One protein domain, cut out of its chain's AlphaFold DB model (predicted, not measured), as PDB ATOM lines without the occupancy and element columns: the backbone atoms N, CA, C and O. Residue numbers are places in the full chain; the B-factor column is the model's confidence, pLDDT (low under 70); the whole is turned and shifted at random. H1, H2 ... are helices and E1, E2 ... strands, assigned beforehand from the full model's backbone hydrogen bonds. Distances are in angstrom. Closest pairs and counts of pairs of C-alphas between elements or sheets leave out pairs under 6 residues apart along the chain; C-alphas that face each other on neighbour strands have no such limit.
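Overview. This is residues 698 to 805 of the 807 residues of an uncharacterized protein of Hydrogenophilales bacterium 17-64-11 (UniProt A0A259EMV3). A strongly twisted antiparallel sheet of six strands curls round one helix, H1, with the long strands E1 and E5 side by side through its middle. The hairpin of E2 and E3 extends the sheet near one end of E1, E6 pairs near the other end, E4 lies along E5, and the short helix H2 only grazes the sheet. The 108 printed residues hold two named helices and six named strands in the order E1 E2 E3 H1 E4 E5 H2 E6; the class is mixed, helices and strands, with 53 residues, under half, in named elements. The sheet is branched, with E1 the strand that has three neighbours. The whole is compact, with a radius of gyration of the C-alphas of 13.5 A, and its spans are 48 by 24 by 23 A, only just elongated.

Along the chain. E1, residues 698 to 707, is 28.3 A long from C-alpha 698 at (22.824, -27.566, -30.186) to C-alpha 707 at (4.736, -41.966, -13.920). E5, residues 756 to 765, measures 20.0 A and bends by 91 degrees at residue 762. E2 is residues 716 to 719, E3 residues 724 to 727, and E4 residues 748 to 753, 13.7 A long. H1, residues 732 to 742, is 15.4 A long. H2 is residues 778 to 781. E6, residues 792 to 795, ends at C-alpha 795 at (28.364, -27.356, -26.465).

Arrangement. The pairing along E1 is staggered: residues 698 to 700 pair with E6, 701 to 706 with E5 and 705 to 707 with E2. E2 lies on one side of E1 and E5 on the other side. E1 and E5 are antiparallel at 152 degrees, with N 704 and O 759 2.9 A apart, within hydrogen-bond range. E1 and E6 are antiparallel at 132 degrees, with N 699 and O 793 at 2.8 A. E1, E2 and E3 form a meander, each strand the antiparallel neighbour of the one before; N 707 and O 717 are 2.8 A apart, and N 718 and O 725 2.7 A. The hairpin E4 and E5 has N 750 and O 758 at 2.9 A. H1 is on the sheet, its closest C-alphas to E3 being those of Gly 727 and Gly 734, 4.4 A apart, and to E5 those of Cys 742 and Cys 761, 5.2 A. H2 grazes the sheet with residues 778 to 780; the C-alphas of Ile 703 and Ile 778 are the closest of E1 and H2, at 6.5 A. H1 and H2 are apart. In H1 every O i to N i+4 pair is within hydrogen-bond range; H2 is too short for such a pair.

Size, cuts and confidence. The two C-alphas farthest apart are those of Gly 712 and Ser 798, at 48.4 A. The printed part has no cut. The link from E5 to H2, residues 766 to 777, is long. Residues 764 to 765 of E5 also pair, antiparallel, with residues 803 to 804. The mean pLDDT of the printed part is 79.5, and it is under 70 at residues 711 to 712, 767 to 775, 796 to 803 and 805.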
ATOM      1  N   ALA A 698      24.036 -27.616 -30.995       79.38
ATOM      2  CA  ALA A 698      22.824 -27.566 -30.186       79.38
ATOM      3  C   ALA A 698      22.383 -28.972 -29.744       79.38
ATOM      4  O   ALA A 698      22.161 -29.857 -30.574       79.38
ATOM      5  N   TYR A 699      22.183 -29.151 -28.440       81.12
ATOM      6  CA  TYR A 699      21.710 -30.378 -27.807       81.12
ATOM      7  C   TYR A 699      20.415 -30.137 -27.037       81.12
ATOM      8  O   TYR A 699      20.209 -29.090 -26.425       81.12
ATOM      9  N   ARG A 700      19.526 -31.134 -27.041       84.56
ATOM     10  CA  ARG A 700      18.267 -31.079 -26.286       84.56
ATOM     11  C   ARG A 700      18.529 -31.349 -24.809       84.56
ATOM     12  O   ARG A 700      19.306 -32.244 -24.482       84.56
ATOM     13  N   GLU A 701      17.838 -30.634 -23.925       87.62
ATOM     14  CA  GLU A 701      17.928 -30.847 -22.475       87.62
ATOM     15  C   GLU A 701      17.554 -32.285 -22.077       87.62
ATOM     16  O   GLU A 701      16.614 -32.858 -22.629       87.62
ATOM     17  N   GLY A 702      18.245 -32.864 -21.097       88.62
ATOM     18  CA  GLY A 702      17.856 -34.105 -20.439       88.62
ATOM     19  C   GLY A 702      16.547 -33.951 -19.671       88.62
ATOM     20  O   GLY A 702      16.393 -33.011 -18.894       88.62
ATOM     21  N   ILE A 703      15.607 -34.878 -19.869       91.06
ATOM     22  CA  ILE A 703      14.304 -34.855 -19.196       91.06
ATOM     23  C   ILE A 703      14.115 -36.111 -18.352       91.06
ATOM     24  O   ILE A 703      14.353 -37.224 -18.825       91.06
ATOM     25  N   THR A 704      13.595 -35.919 -17.142       91.94
ATOM     26  CA  THR A 704      13.016 -36.976 -16.311       91.94
ATOM     27  C   THR A 704      11.494 -36.981 -16.445       91.94
ATOM     28  O   THR A 704      10.861 -35.935 -16.317       91.94
ATOM     29  N   LEU A 705      10.899 -38.156 -16.673       93.44
ATOM     30  CA  LEU A 705       9.446 -38.355 -16.707       93.44
ATOM     31  C   LEU A 705       9.016 -39.271 -15.556       93.44
ATOM     32  O   LEU A 705       9.447 -40.423 -15.478       93.44
ATOM     33  N   CYS A 706       8.165 -38.763 -14.667       93.06
ATOM     34  CA  CYS A 706       7.633 -39.499 -13.525       93.06
ATOM     35  C   CYS A 706       6.216 -39.999 -13.806       93.06
ATOM     36  O   CYS A 706       5.312 -39.206 -14.068       93.06
ATOM     37  N   ALA A 707       6.029 -41.316 -13.748       91.88
ATOM     38  CA  ALA A 707       4.736 -41.966 -13.920       91.88
ATOM     39  C   ALA A 707       3.943 -41.961 -12.603       91.88
ATOM     40  O   ALA A 707       4.553 -42.174 -11.546       91.88
ATOM     41  N   PRO A 708       2.613 -41.763 -12.649       87.62
ATOM     42  CA  PRO A 708       1.775 -41.821 -11.460       87.62
ATOM     43  C   PRO A 708       1.843 -43.204 -10.791       87.62
ATOM     44  O   PRO A 708       2.088 -44.206 -11.473       87.62
ATOM     45  N   PRO A 709       1.627 -43.285  -9.465       86.19
ATOM     46  CA  PRO A 709       1.652 -44.547  -8.741       86.19
ATOM     47  C   PRO A 709       0.603 -45.523  -9.283       86.19
ATOM     48  O   PRO A 709      -0.532 -45.139  -9.567       86.19
ATOM     49  N   GLN A 710       0.966 -46.799  -9.374       78.62
ATOM     50  CA  GLN A 710       0.043 -47.884  -9.715       78.62
ATOM     51  C   GLN A 710      -0.350 -48.655  -8.443       78.62
ATOM     52  O   GLN A 710       0.394 -48.662  -7.462       78.62
ATOM     53  N   ASN A 711      -1.524 -49.298  -8.442       65.88
ATOM     54  CA  ASN A 711      -2.005 -50.174  -7.358       65.88
ATOM     55  C   ASN A 711      -2.126 -49.509  -5.967       65.88
ATOM     56  O   ASN A 711      -1.796 -50.117  -4.953       65.88
ATOM     57  N   GLY A 712      -2.583 -48.253  -5.899       67.69
ATOM     58  CA  GLY A 712      -2.867 -47.570  -4.624       67.69
ATOM     59  C   GLY A 712      -1.634 -47.112  -3.827       67.69
ATOM     60  O   GLY A 712      -1.778 -46.625  -2.705       67.69
ATOM     61  N   GLY A 713      -0.426 -47.237  -4.388       75.00
ATOM     62  CA  GLY A 713       0.799 -46.690  -3.801       75.00
ATOM     63  C   GLY A 713       0.866 -45.156  -3.851       75.00
ATOM     64  O   GLY A 713       0.094 -44.503  -4.545       75.00
ATOM     65  N   LYS A 714       1.826 -44.562  -3.126       79.31
ATOM     66  CA  LYS A 714       2.081 -43.101  -3.131       79.31
ATOM     67  C   LYS A 714       3.325 -42.692  -3.933       79.31
ATOM     68  O   LYS A 714       3.532 -41.506  -4.179       79.31
ATOM     69  N   ALA A 715       4.169 -43.651  -4.313       85.00
ATOM     70  CA  ALA A 715       5.442 -43.392  -4.980       85.00
ATOM     71  C   ALA A 715       5.282 -43.354  -6.506       85.00
ATOM     72  O   ALA A 715       4.729 -44.272  -7.107       85.00
ATOM     73  N   TRP A 716       5.800 -42.296  -7.115       90.38
ATOM     74  CA  TRP A 716       5.892 -42.121  -8.557       90.38
ATOM     75  C   TRP A 716       7.182 -42.751  -9.065       90.38
ATOM     76  O   TRP A 716       8.227 -42.585  -8.437       90.38
ATOM     77  N   LEU A 717       7.126 -43.432 -10.210       90.81
ATOM     78  CA  LEU A 717       8.313 -43.977 -10.869       90.81
ATOM     79  C   LEU A 717       8.897 -42.926 -11.816       90.81
ATOM     80  O   LEU A 717       8.368 -42.705 -12.903       90.81
ATOM     81  N   CYS A 718      10.000 -42.304 -11.418       91.44
ATOM     82  CA  CYS A 718      10.742 -41.313 -12.186       91.44
ATOM     83  C   CYS A 718      11.814 -41.968 -13.055       91.44
ATOM     84  O   CYS A 718      12.775 -42.550 -12.554       91.44
ATOM     85  N   ARG A 719      11.656 -41.852 -14.373       90.50
ATOM     86  CA  ARG A 719      12.626 -42.315 -15.369       90.50
ATOM     87  C   ARG A 719      13.446 -41.128 -15.844       90.50
ATOM     88  O   ARG A 719      12.902 -40.254 -16.518       90.50
ATOM     89  N   GLY A 720      14.716 -41.074 -15.459       87.69
ATOM     90  CA  GLY A 720      15.626 -39.990 -15.816       87.69
ATOM     91  C   GLY A 720      16.715 -40.407 -16.804       87.69
ATOM     92  O   GLY A 720      16.891 -41.599 -17.064       87.69
ATOM     93  N   PRO A 721      17.466 -39.439 -17.358       81.56
ATOM     94  CA  PRO A 721      18.532 -39.703 -18.326       81.56
ATOM     95  C   PRO A 721      19.636 -40.616 -17.772       81.56
ATOM     96  O   PRO A 721      20.247 -41.366 -18.537       81.56
ATOM     97  N   LEU A 722      19.869 -40.565 -16.453       76.38
ATOM     98  CA  LEU A 722      20.920 -41.316 -15.765       76.38
ATOM     99  C   LEU A 722      20.409 -42.595 -15.104       76.38
ATOM    100  O   LEU A 722      21.058 -43.633 -15.206       76.38
ATOM    101  N   GLN A 723      19.258 -42.539 -14.432       82.19
ATOM    102  CA  GLN A 723      18.717 -43.681 -13.695       82.19
ATOM    103  C   GLN A 723      17.208 -43.580 -13.471       82.19
ATOM    104  O   GLN A 723      16.604 -42.510 -13.580       82.19
ATOM    105  N   ASN A 724      16.609 -44.723 -13.133       88.81
ATOM    106  CA  ASN A 724      15.213 -44.824 -12.729       88.81
ATOM    107  C   ASN A 724      15.133 -44.915 -11.207       88.81
ATOM    108  O   ASN A 724      15.861 -45.691 -10.595       88.81
ATOM    109  N   VAL A 725      14.225 -44.158 -10.611       87.75
ATOM    110  CA  VAL A 725      14.056 -44.045  -9.158       87.75
ATOM    111  C   VAL A 725      12.588 -43.836  -8.833       87.75
ATOM    112  O   VAL A 725      11.838 -43.315  -9.655       87.75
ATOM    113  N   SER A 726      12.172 -44.221  -7.632       87.12
ATOM    114  CA  SER A 726      10.792 -44.046  -7.179       87.12
ATOM    115  C   SER A 726      10.740 -43.147  -5.952       87.12
ATOM    116  O   SER A 726      11.571 -43.273  -5.056       87.12
ATOM    117  N   GLY A 727       9.757 -42.253  -5.887       87.19
ATOM    118  CA  GLY A 727       9.597 -41.346  -4.750       87.19
ATOM    119  C   GLY A 727       8.236 -40.665  -4.728       87.19
ATOM    120  O   GLY A 727       7.543 -40.597  -5.740       87.19
ATOM    121  N   VAL A 728       7.823 -40.165  -3.565       88.69
ATOM    122  CA  VAL A 728       6.563 -39.414  -3.437       88.69
ATOM    123  C   VAL A 728       6.823 -37.973  -3.866       88.69
ATOM    124  O   VAL A 728       7.522 -37.247  -3.155       88.69
ATOM    125  N   LEU A 729       6.308 -37.562  -5.029       84.88
ATOM    126  CA  LEU A 729       6.491 -36.198  -5.547       84.88
ATOM    127  C   LEU A 729       5.950 -35.145  -4.566       84.88
ATOM    128  O   LEU A 729       5.124 -35.450  -3.710       84.88
ATOM    129  N   ASP A 730       6.482 -33.924  -4.660       82.81
ATOM    130  CA  ASP A 730       6.195 -32.792  -3.759       82.81
ATOM    131  C   ASP A 730       6.583 -33.011  -2.282       82.81
ATOM    132  O   ASP A 730       6.268 -32.203  -1.412       82.81
ATOM    133  N   THR A 731       7.341 -34.072  -1.989       84.00
ATOM    134  CA  THR A 731       8.000 -34.281  -0.692       84.00
ATOM    135  C   THR A 731       9.517 -34.168  -0.832       84.00
ATOM    136  O   THR A 731      10.070 -34.263  -1.930       84.00
ATOM    137  N   GLN A 732      10.228 -34.044   0.292       79.94
ATOM    138  CA  GLN A 732      11.694 -34.086   0.297       79.94
ATOM    139  C   GLN A 732      12.235 -35.375  -0.348       79.94
ATOM    140  O   GLN A 732      13.203 -35.317  -1.103       79.94
ATOM    141  N   SER A 733      11.571 -36.516  -0.125       77.12
ATOM    142  CA  SER A 733      11.942 -37.800  -0.737       77.12
ATOM    143  C   SER A 733      11.762 -37.806  -2.261       77.12
ATOM    144  O   SER A 733      12.638 -38.284  -2.979       77.12
ATOM    145  N   GLY A 734      10.683 -37.206  -2.774       82.88
ATOM    146  CA  GLY A 734      10.446 -37.057  -4.211       82.88
ATOM    147  C   GLY A 734      11.427 -36.099  -4.871       82.88
ATOM    148  O   GLY A 734      11.953 -36.406  -5.933       82.88
ATOM    149  N   ASN A 735      11.754 -34.982  -4.219       83.31
ATOM    150  CA  ASN A 735      12.760 -34.044  -4.721       83.31
ATOM    151  C   ASN A 735      14.148 -34.693  -4.815       83.31
ATOM    152  O   ASN A 735      14.867 -34.465  -5.787       83.31
ATOM    153  N   VAL A 736      14.519 -35.531  -3.840       84.31
ATOM    154  CA  VAL A 736      15.751 -36.335  -3.900       84.31
ATOM    155  C   VAL A 736      15.680 -37.346  -5.042       84.31
ATOM    156  O   VAL A 736      16.635 -37.436  -5.808       84.31
ATOM    157  N   ALA A 737      14.549 -38.035  -5.217       83.81
ATOM    158  CA  ALA A 737      14.355 -38.975  -6.317       83.81
ATOM    159  C   ALA A 737      14.497 -38.279  -7.683       83.81
ATOM    160  O   ALA A 737      15.297 -38.700  -8.509       83.81
ATOM    161  N   VAL A 738      13.830 -37.150  -7.924       87.88
ATOM    162  CA  VAL A 738      13.950 -36.430  -9.204       87.88
ATOM    163  C   VAL A 738      15.382 -35.923  -9.437       87.88
ATOM    164  O   VAL A 738      15.910 -36.049 -10.543       87.88
ATOM    165  N   ARG A 739      16.066 -35.422  -8.400       86.50
ATOM    166  CA  ARG A 739      17.485 -35.030  -8.496       86.50
ATOM    167  C   ARG A 739      18.399 -36.205  -8.799       86.50
ATOM    168  O   ARG A 739      19.349 -36.040  -9.550       86.50
ATOM    169  N   GLN A 740      18.121 -37.379  -8.243       84.38
ATOM    170  CA  GLN A 740      18.856 -38.606  -8.537       84.38
ATOM    171  C   GLN A 740      18.590 -39.085  -9.967       84.38
ATOM    172  O   GLN A 740      19.540 -39.451 -10.653       84.38
ATOM    173  N   ALA A 741      17.347 -39.009 -10.451       86.25
ATOM    174  CA  ALA A 741      16.988 -39.320 -11.837       86.25
ATOM    175  C   ALA A 741      17.721 -38.411 -12.843       86.25
ATOM    176  O   ALA A 741      18.232 -38.885 -13.861       86.25
ATOM    177  N   CYS A 742      17.826 -37.117 -12.520       84.31
ATOM    178  CA  CYS A 742      18.602 -36.133 -13.273       84.31
ATOM    179  C   CYS A 742      20.116 -36.162 -12.975       84.31
ATOM    180  O   CYS A 742      20.884 -35.594 -13.737       84.31
ATOM    181  N   GLY A 743      20.558 -36.782 -11.874       76.81
ATOM    182  CA  GLY A 743      21.930 -36.752 -11.322       76.81
ATOM    183  C   GLY A 743      22.513 -35.362 -11.125       76.81
ATOM    184  O   GLY A 743      23.703 -35.131 -11.340       76.81
ATOM    185  N   GLY A 744      21.670 -34.429 -10.699       76.69
ATOM    186  CA  GLY A 744      22.066 -33.061 -10.426       76.69
ATOM    187  C   GLY A 744      20.977 -32.289  -9.697       76.69
ATOM    188  O   GLY A 744      19.829 -32.719  -9.607       76.69
ATOM    189  N   ASN A 745      21.352 -31.122  -9.175       77.19
ATOM    190  CA  ASN A 745      20.448 -30.263  -8.407       77.19
ATOM    191  C   ASN A 745      19.678 -29.249  -9.271       77.19
ATOM    192  O   ASN A 745      18.723 -28.652  -8.780       77.19
ATOM    193  N   ASN A 746      20.054 -29.076 -10.542       79.38
ATOM    194  CA  ASN A 746      19.474 -28.088 -11.460       79.38
ATOM    195  C   ASN A 746      18.187 -28.610 -12.118       79.38
ATOM    196  O   ASN A 746      18.066 -28.651 -13.339       79.38
ATOM    197  N   VAL A 747      17.241 -29.050 -11.291       87.00
ATOM    198  CA  VAL A 747      15.965 -29.613 -11.735       87.00
ATOM    199  C   VAL A 747      14.928 -28.503 -11.873       87.00
ATOM    200  O   VAL A 747      14.728 -27.716 -10.949       87.00
ATOM    201  N   ARG A 748      14.234 -28.470 -13.008       90.12
ATOM    202  CA  ARG A 748      13.118 -27.557 -13.281       90.12
ATOM    203  C   ARG A 748      11.852 -28.373 -13.486       90.12
ATOM    204  O   ARG A 748      11.863 -29.286 -14.303       90.12
ATOM    205  N   ASP A 749      10.781 -28.057 -12.770       90.69
ATOM    206  CA  ASP A 749       9.470 -28.656 -13.040       90.69
ATOM    207  C   ASP A 749       8.930 -28.086 -14.361       90.69
ATOM    208  O   ASP A 749       8.869 -26.869 -14.533       90.69
ATOM    209  N   LEU A 750       8.617 -28.969 -15.309       90.00
ATOM    210  CA  LEU A 750       8.052 -28.632 -16.620       90.00
ATOM    211  C   LEU A 750       6.551 -28.959 -16.684       90.00
ATOM    212  O   LEU A 750       5.934 -28.853 -17.741       90.00
ATOM    213  N   GLY A 751       5.955 -29.367 -15.560       90.25
ATOM    214  CA  GLY A 751       4.542 -29.686 -15.447       90.25
ATOM    215  C   GLY A 751       4.181 -31.073 -15.977       90.25
ATOM    216  O   GLY A 751       5.009 -31.979 -16.085       90.25
ATOM    217  N   MET A 752       2.897 -31.266 -16.268       90.94
ATOM    218  CA  MET A 752       2.368 -32.542 -16.750       90.94
ATOM    219  C   MET A 752       2.468 -32.638 -18.275       90.94
ATOM    220  O   MET A 752       1.949 -31.784 -18.990       90.94
ATOM    221  N   VAL A 753       3.072 -33.717 -18.779       88.44
ATOM    222  CA  VAL A 753       3.220 -33.999 -20.212       88.44
ATOM    223  C   VAL A 753       2.893 -35.462 -20.490       88.44
ATOM    224  O   VAL A 753       3.495 -36.362 -19.910       88.44
ATOM    225  N   ALA A 754       1.937 -35.710 -21.392       85.62
ATOM    226  CA  ALA A 754       1.536 -37.054 -21.825       85.62
ATOM    227  C   ALA A 754       1.223 -38.037 -20.669       85.62
ATOM    228  O   ALA A 754       1.523 -39.224 -20.755       85.62
ATOM    229  N   GLY A 755       0.641 -37.538 -19.570       86.38
ATOM    230  CA  GLY A 755       0.305 -38.340 -18.383       86.38
ATOM    231  C   GLY A 755       1.455 -38.551 -17.387       86.38
ATOM    232  O   GLY A 755       1.247 -39.177 -16.351       86.38
ATOM    233  N   TYR A 756       2.638 -37.997 -17.656       92.12
ATOM    234  CA  TYR A 756       3.792 -37.995 -16.758       92.12
ATOM    235  C   TYR A 756       4.005 -36.605 -16.165       92.12
ATOM    236  O   TYR A 756       3.707 -35.606 -16.818       92.12
ATOM    237  N   ARG A 757       4.593 -36.518 -14.969       92.62
ATOM    238  CA  ARG A 757       5.168 -35.255 -14.488       92.62
ATOM    239  C   ARG A 757       6.594 -35.122 -15.010       92.62
ATOM    240  O   ARG A 757       7.408 -36.022 -14.799       92.62
ATOM    241  N   ALA A 758       6.866 -34.053 -15.748       92.88
ATOM    242  CA  ALA A 758       8.107 -33.843 -16.476       92.88
ATOM    243  C   ALA A 758       9.028 -32.867 -15.745       92.88
ATOM    244  O   ALA A 758       8.595 -31.824 -15.262       92.88
ATOM    245  N   TYR A 759      10.321 -33.185 -15.723       92.38
ATOM    246  CA  TYR A 759      11.347 -32.348 -15.116       92.38
ATOM    247  C   TYR A 759      12.544 -32.178 -16.053       92.38
ATOM    248  O   TYR A 759      13.088 -33.163 -16.553       92.38
ATOM    249  N   GLY A 760      12.972 -30.935 -16.272       91.38
ATOM    250  CA  GLY A 760      14.193 -30.594 -16.998       91.38
ATOM    251  C   GLY A 760      15.406 -30.694 -16.085       91.38
ATOM    252  O   GLY A 760      15.385 -30.167 -14.975       91.38
ATOM    253  N   CYS A 761      16.455 -31.381 -16.530       88.38
ATOM    254  CA  CYS A 761      17.631 -31.669 -15.710       88.38
ATOM    255  C   CYS A 761      18.732 -30.596 -15.785       88.38
ATOM    256  O   CYS A 761      19.769 -30.747 -15.135       88.38
ATOM    257  N   GLY A 762      18.539 -29.527 -16.570       84.25
ATOM    258  CA  GLY A 762      19.478 -28.407 -16.623       84.25
ATOM    259  C   GLY A 762      20.796 -28.710 -17.344       84.25
ATOM    260  O   GLY A 762      21.788 -28.029 -17.091       84.25
ATOM    261  N   PHE A 763      20.818 -29.728 -18.209       83.06
ATOM    262  CA  PHE A 763      21.938 -30.030 -19.099       83.06
ATOM    263  C   PHE A 763      21.462 -30.635 -20.427       83.06
ATOM    264  O   PHE A 763      20.413 -31.273 -20.461       83.06
ATOM    265  N   GLY A 764      22.233 -30.491 -21.506       82.25
ATOM    266  CA  GLY A 764      21.999 -31.111 -22.815       82.25
ATOM    267  C   GLY A 764      22.556 -32.534 -22.942       82.25
ATOM    268  O   GLY A 764      23.627 -32.829 -22.412       82.25
ATOM    269  N   ILE A 765      21.841 -33.404 -23.667       77.62
ATOM    270  CA  ILE A 765      22.231 -34.799 -23.949       77.62
ATOM    271  C   ILE A 765      23.207 -34.848 -25.135       77.62
ATOM    272  O   ILE A 765      22.840 -34.451 -26.244       77.62
ATOM    273  N   HIS A 766      24.411 -35.394 -24.933       70.56
ATOM    274  CA  HIS A 766      25.412 -35.555 -25.995       70.56
ATOM    275  C   HIS A 766      25.271 -36.920 -26.716       70.56
ATOM    276  O   HIS A 766      24.993 -37.929 -26.067       70.56
ATOM    277  N   PRO A 767      25.456 -37.009 -28.050       56.41
ATOM    278  CA  PRO A 767      25.271 -38.245 -28.819       56.41
ATOM    279  C   PRO A 767      26.480 -39.195 -28.836       56.41
ATOM    280  O   PRO A 767      26.346 -40.321 -29.317       56.41
ATOM    281  N   THR A 768      27.659 -38.781 -28.358       52.03
ATOM    282  CA  THR A 768      28.838 -39.666 -28.316       52.03
ATOM    283  C   THR A 768      28.798 -40.572 -27.086       52.03
ATOM    284  O   THR A 768      28.704 -40.098 -25.958       52.03
ATOM    285  N   ASP A 769      28.872 -41.873 -27.359       45.91
ATOM    286  CA  ASP A 769      28.660 -43.030 -26.484       45.91
ATOM    287  C   ASP A 769      27.244 -43.228 -25.929       45.91
ATOM    288  O   ASP A 769      26.901 -42.887 -24.799       45.91
ATOM    289  N   ARG A 770      26.450 -43.965 -26.723       44.47
ATOM    290  CA  ARG A 770      25.233 -44.678 -26.282       44.47
ATOM    291  C   ARG A 770      25.480 -45.652 -25.117       44.47
ATOM    292  O   ARG A 770      24.508 -46.111 -24.520       44.47
ATOM    293  N   GLU A 771      26.737 -45.981 -24.822       45.75
ATOM    294  CA  GLU A 771      27.146 -46.915 -23.767       45.75
ATOM    295  C   GLU A 771      27.414 -46.231 -22.414       45.75
ATOM    296  O   GLU A 771      27.497 -46.922 -21.400       45.75
ATOM    297  N   TYR A 772      27.470 -44.892 -22.345       51.69
ATOM    298  CA  TYR A 772      27.598 -44.196 -21.063       51.69
ATOM    299  C   TYR A 772      26.247 -44.209 -20.316       51.69
ATOM    300  O   TYR A 772      25.229 -43.802 -20.895       51.69
ATOM    301  N   PRO A 773      26.186 -44.653 -19.043       49.91
ATOM    302  CA  PRO A 773      24.965 -44.606 -18.242       49.91
ATOM    303  C   PRO A 773      24.617 -43.138 -17.946       49.91
ATOM    304  O   PRO A 773      25.073 -42.560 -16.963       49.91
ATOM    305  N   GLY A 774      23.876 -42.498 -18.857       55.50
ATOM    306  CA  GLY A 774      23.524 -41.085 -18.716       55.50
ATOM    307  C   GLY A 774      22.962 -40.310 -19.903       55.50
ATOM    308  O   GLY A 774      22.401 -39.237 -19.700       55.50
ATOM    309  N   ASN A 775      23.063 -40.836 -21.124       63.97
ATOM    310  CA  ASN A 775      22.675 -40.118 -22.346       63.97
ATOM    311  C   ASN A 775      21.394 -40.665 -22.986       63.97
ATOM    312  O   ASN A 775      21.343 -40.963 -24.181       63.97
ATOM    313  N   ARG A 776      20.336 -40.840 -22.186       70.81
ATOM    314  CA  ARG A 776      19.049 -41.344 -22.684       70.81
ATOM    315  C   ARG A 776      18.040 -40.216 -22.851       70.81
ATOM    316  O   ARG A 776      17.671 -39.553 -21.886       70.81
ATOM    317  N   ASP A 777      17.535 -40.052 -24.073       80.56
ATOM    318  CA  ASP A 777      16.359 -39.218 -24.334       80.56
ATOM    319  C   ASP A 777      15.100 -39.983 -23.898       80.56
ATOM    320  O   ASP A 777      14.432 -40.643 -24.697       80.56
ATOM    321  N   ILE A 778      14.820 -39.956 -22.591       86.00
ATOM    322  CA  ILE A 778      13.681 -40.661 -21.986       86.00
ATOM    323  C   ILE A 778      12.350 -40.324 -22.673       86.00
ATOM    324  O   ILE A 778      11.626 -41.267 -22.998       86.00
ATOM    325  N   PRO A 779      12.033 -39.052 -22.983       86.06
ATOM    326  CA  PRO A 779      10.832 -38.708 -23.741       86.06
ATOM    327  C   PRO A 779      10.704 -39.485 -25.050       86.06
ATOM    328  O   PRO A 779       9.685 -40.136 -25.270       86.06
ATOM    329  N   ALA A 780      11.763 -39.515 -25.865       82.06
ATOM    330  CA  ALA A 780      11.767 -40.259 -27.122       82.06
ATOM    331  C   ALA A 780      11.582 -41.769 -26.894       82.06
ATOM    332  O   ALA A 780      10.832 -42.413 -27.624       82.06
ATOM    333  N   SER A 781      12.201 -42.332 -25.848       81.88
ATOM    334  CA  SER A 781      12.042 -43.755 -25.504       81.88
ATOM    335  C   SER A 781      10.627 -44.135 -25.047       81.88
ATOM    336  O   SER A 781      10.240 -45.294 -25.165       81.88
ATOM    337  N   LEU A 782       9.856 -43.170 -24.535       83.69
ATOM    338  CA  LEU A 782       8.475 -43.354 -24.082       83.69
ATOM    339  C   LEU A 782       7.442 -42.851 -25.106       83.69
ATOM    340  O   LEU A 782       6.257 -42.801 -24.793       83.69
ATOM    341  N   GLY A 783       7.874 -42.471 -26.315       83.25
ATOM    342  CA  GLY A 783       6.992 -41.959 -27.370       83.25
ATOM    343  C   GLY A 783       6.451 -40.543 -27.122       83.25
ATOM    344  O   GLY A 783       5.495 -40.126 -27.775       83.25
ATOM    345  N   VAL A 784       7.041 -39.787 -26.192       85.12
ATOM    346  CA  VAL A 784       6.678 -38.394 -25.905       85.12
ATOM    347  C   VAL A 784       7.463 -37.474 -26.840       85.12
ATOM    348  O   VAL A 784       8.635 -37.172 -26.615       85.12
ATOM    349  N   ASN A 785       6.803 -37.025 -27.907       78.81
ATOM    350  CA  ASN A 785       7.445 -36.285 -28.999       78.81
ATOM    351  C   ASN A 785       7.673 -34.792 -28.708       78.81
ATOM    352  O   ASN A 785       8.535 -34.172 -29.331       78.81
ATOM    353  N   HIS A 786       6.913 -34.204 -27.782       85.88
ATOM    354  CA  HIS A 786       6.998 -32.783 -27.451       85.88
ATOM    355  C   HIS A 786       6.884 -32.560 -25.943       85.88
ATOM    356  O   HIS A 786       6.028 -33.153 -25.290       85.88
ATOM    357  N   ILE A 787       7.752 -31.698 -25.411       87.31
ATOM    358  CA  ILE A 787       7.758 -31.259 -24.013       87.31
ATOM    359  C   ILE A 787       7.856 -29.732 -24.021       87.31
ATOM    360  O   ILE A 787       8.859 -29.215 -24.527       87.31
ATOM    361  N   PRO A 788       6.850 -29.024 -23.482       85.81
ATOM    362  CA  PRO A 788       6.895 -27.577 -23.319       85.81
ATOM    363  C   PRO A 788       8.115 -27.142 -22.496       85.81
ATOM    364  O   PRO A 788       8.513 -27.826 -21.554       85.81
ATOM    365  N   ASP A 789       8.734 -26.022 -22.871       84.25
ATOM    366  CA  ASP A 789       9.844 -25.386 -22.139       84.25
ATOM    367  C   ASP A 789      11.099 -26.256 -21.907       84.25
ATOM    368  O   ASP A 789      11.950 -25.959 -21.046       84.25
ATOM    369  N   ARG A 790      11.258 -27.315 -22.714       88.44
ATOM    370  CA  ARG A 790      12.497 -28.097 -22.805       88.44
ATOM    371  C   ARG A 790      13.615 -27.212 -23.357       88.44
ATOM    372  O   ARG A 790      13.507 -26.661 -24.449       88.44
ATOM    373  N   GLY A 791      14.700 -27.091 -22.599       84.50
ATOM    374  CA  GLY A 791      15.851 -26.277 -22.967       84.50
ATOM    375  C   GLY A 791      16.631 -26.832 -24.162       84.50
ATOM    376  O   GLY A 791      16.608 -28.030 -24.458       84.50
ATOM    377  N   THR A 792      17.367 -25.937 -24.816       84.00
ATOM    378  CA  THR A 792      18.453 -26.268 -25.747       84.00
ATOM    379  C   THR A 792      19.752 -25.800 -25.106       84.00
ATOM    380  O   THR A 792      19.747 -24.773 -24.441       84.00
ATOM    381  N   PHE A 793      20.814 -26.580 -25.252       82.38
ATOM    382  CA  PHE A 793      22.130 -26.327 -24.672       82.38
ATOM    383  C   PHE A 793      23.170 -26.364 -25.787       82.38
ATOM    384  O   PHE A 793      23.082 -27.219 -26.672       82.38
ATOM    385  N   TYR A 794      24.148 -25.465 -25.758       78.06
ATOM    386  CA  TYR A 794      25.147 -25.336 -26.818       78.06
ATOM    387  C   TYR A 794      26.506 -25.780 -26.299       78.06
ATOM    388  O   TYR A 794      27.057 -25.159 -25.398       78.06
ATOM    389  N   CYS A 795      27.058 -26.848 -26.876       70.81
ATOM    390  CA  CYS A 795      28.364 -27.356 -26.465       70.81
ATOM    391  C   CYS A 795      29.340 -27.483 -27.617       70.81
ATOM    392  O   CYS A 795      28.976 -27.821 -28.742       70.81
ATOM    393  N   ASN A 796      30.607 -27.244 -27.296       66.75
ATOM    394  CA  ASN A 796      31.716 -27.495 -28.194       66.75
ATOM    395  C   ASN A 796      32.018 -29.012 -28.208       66.75
ATOM    396  O   ASN A 796      32.292 -29.572 -27.140       66.75
ATOM    397  N   PRO A 797      32.014 -29.683 -29.376       58.53
ATOM    398  CA  PRO A 797      32.320 -31.113 -29.498       58.53
ATOM    399  C   PRO A 797      33.681 -31.532 -28.920       58.53
ATOM    400  O   PRO A 797      33.891 -32.709 -28.633       58.53
ATOM    401  N   SER A 798      34.619 -30.591 -28.764       55.38
ATOM    402  CA  SER A 798      35.943 -30.839 -28.173       55.38
ATOM    403  C   SER A 798      35.939 -30.929 -26.639       55.38
ATOM    404  O   SER A 798      36.902 -31.429 -26.054       55.38
ATOM    405  N   THR A 799      34.864 -30.499 -25.970       54.75
ATOM    406  CA  THR A 799      34.722 -30.643 -24.514       54.75
ATOM    407  C   THR A 799      34.189 -32.036 -24.170       54.75
ATOM    408  O   THR A 799      33.024 -32.351 -24.387       54.75
ATOM    409  N   VAL A 800      35.066 -32.899 -23.646       51.06
ATOM    410  CA  VAL A 800      34.792 -34.312 -23.315       51.06
ATOM    411  C   VAL A 800      33.977 -34.431 -22.018       51.06
ATOM    412  O   VAL A 800      34.430 -34.998 -21.026       51.06
ATOM    413  N   PHE A 801      32.773 -33.865 -21.984       56.34
ATOM    414  CA  PHE A 801      31.826 -34.086 -20.891       56.34
ATOM    415  C   PHE A 801      30.633 -34.906 -21.383       56.34
ATOM    416  O   PHE A 801      30.141 -34.718 -22.492       56.34
ATOM    417  N   ALA A 802      30.149 -35.818 -20.536       58.59
ATOM    418  CA  ALA A 802      28.994 -36.661 -20.849       58.59
ATOM    419  C   ALA A 802      27.692 -35.854 -21.042       58.59
ATOM    420  O   ALA A 802      26.757 -36.363 -21.651       58.59
ATOM    421  N   TYR A 803      27.635 -34.613 -20.545       65.62
ATOM    422  CA  TYR A 803      26.484 -33.715 -20.601       65.62
ATOM    423  C   TYR A 803      26.915 -32.253 -20.822       65.62
ATOM    424  O   TYR A 803      28.003 -31.848 -20.411       65.62
ATOM    425  N   CYS A 804      26.034 -31.446 -21.420       70.44
ATOM    426  CA  CYS A 804      26.275 -30.032 -21.725       70.44
ATOM    427  C   CYS A 804      25.633 -29.101 -20.688       70.44
ATOM    428  O   CYS A 804      24.426 -29.178 -20.517       70.44
ATOM    429  N   LYS A 805      26.371 -28.223 -19.999       63.91
ATOM    430  CA  LYS A 805      25.801 -27.355 -18.939       63.91
ATOM    431  C   LYS A 805      25.562 -25.894 -19.343       63.91
ATOM    432  O   LYS A 805      24.827 -25.216 -18.627       63.91
TER     433      LYS A 805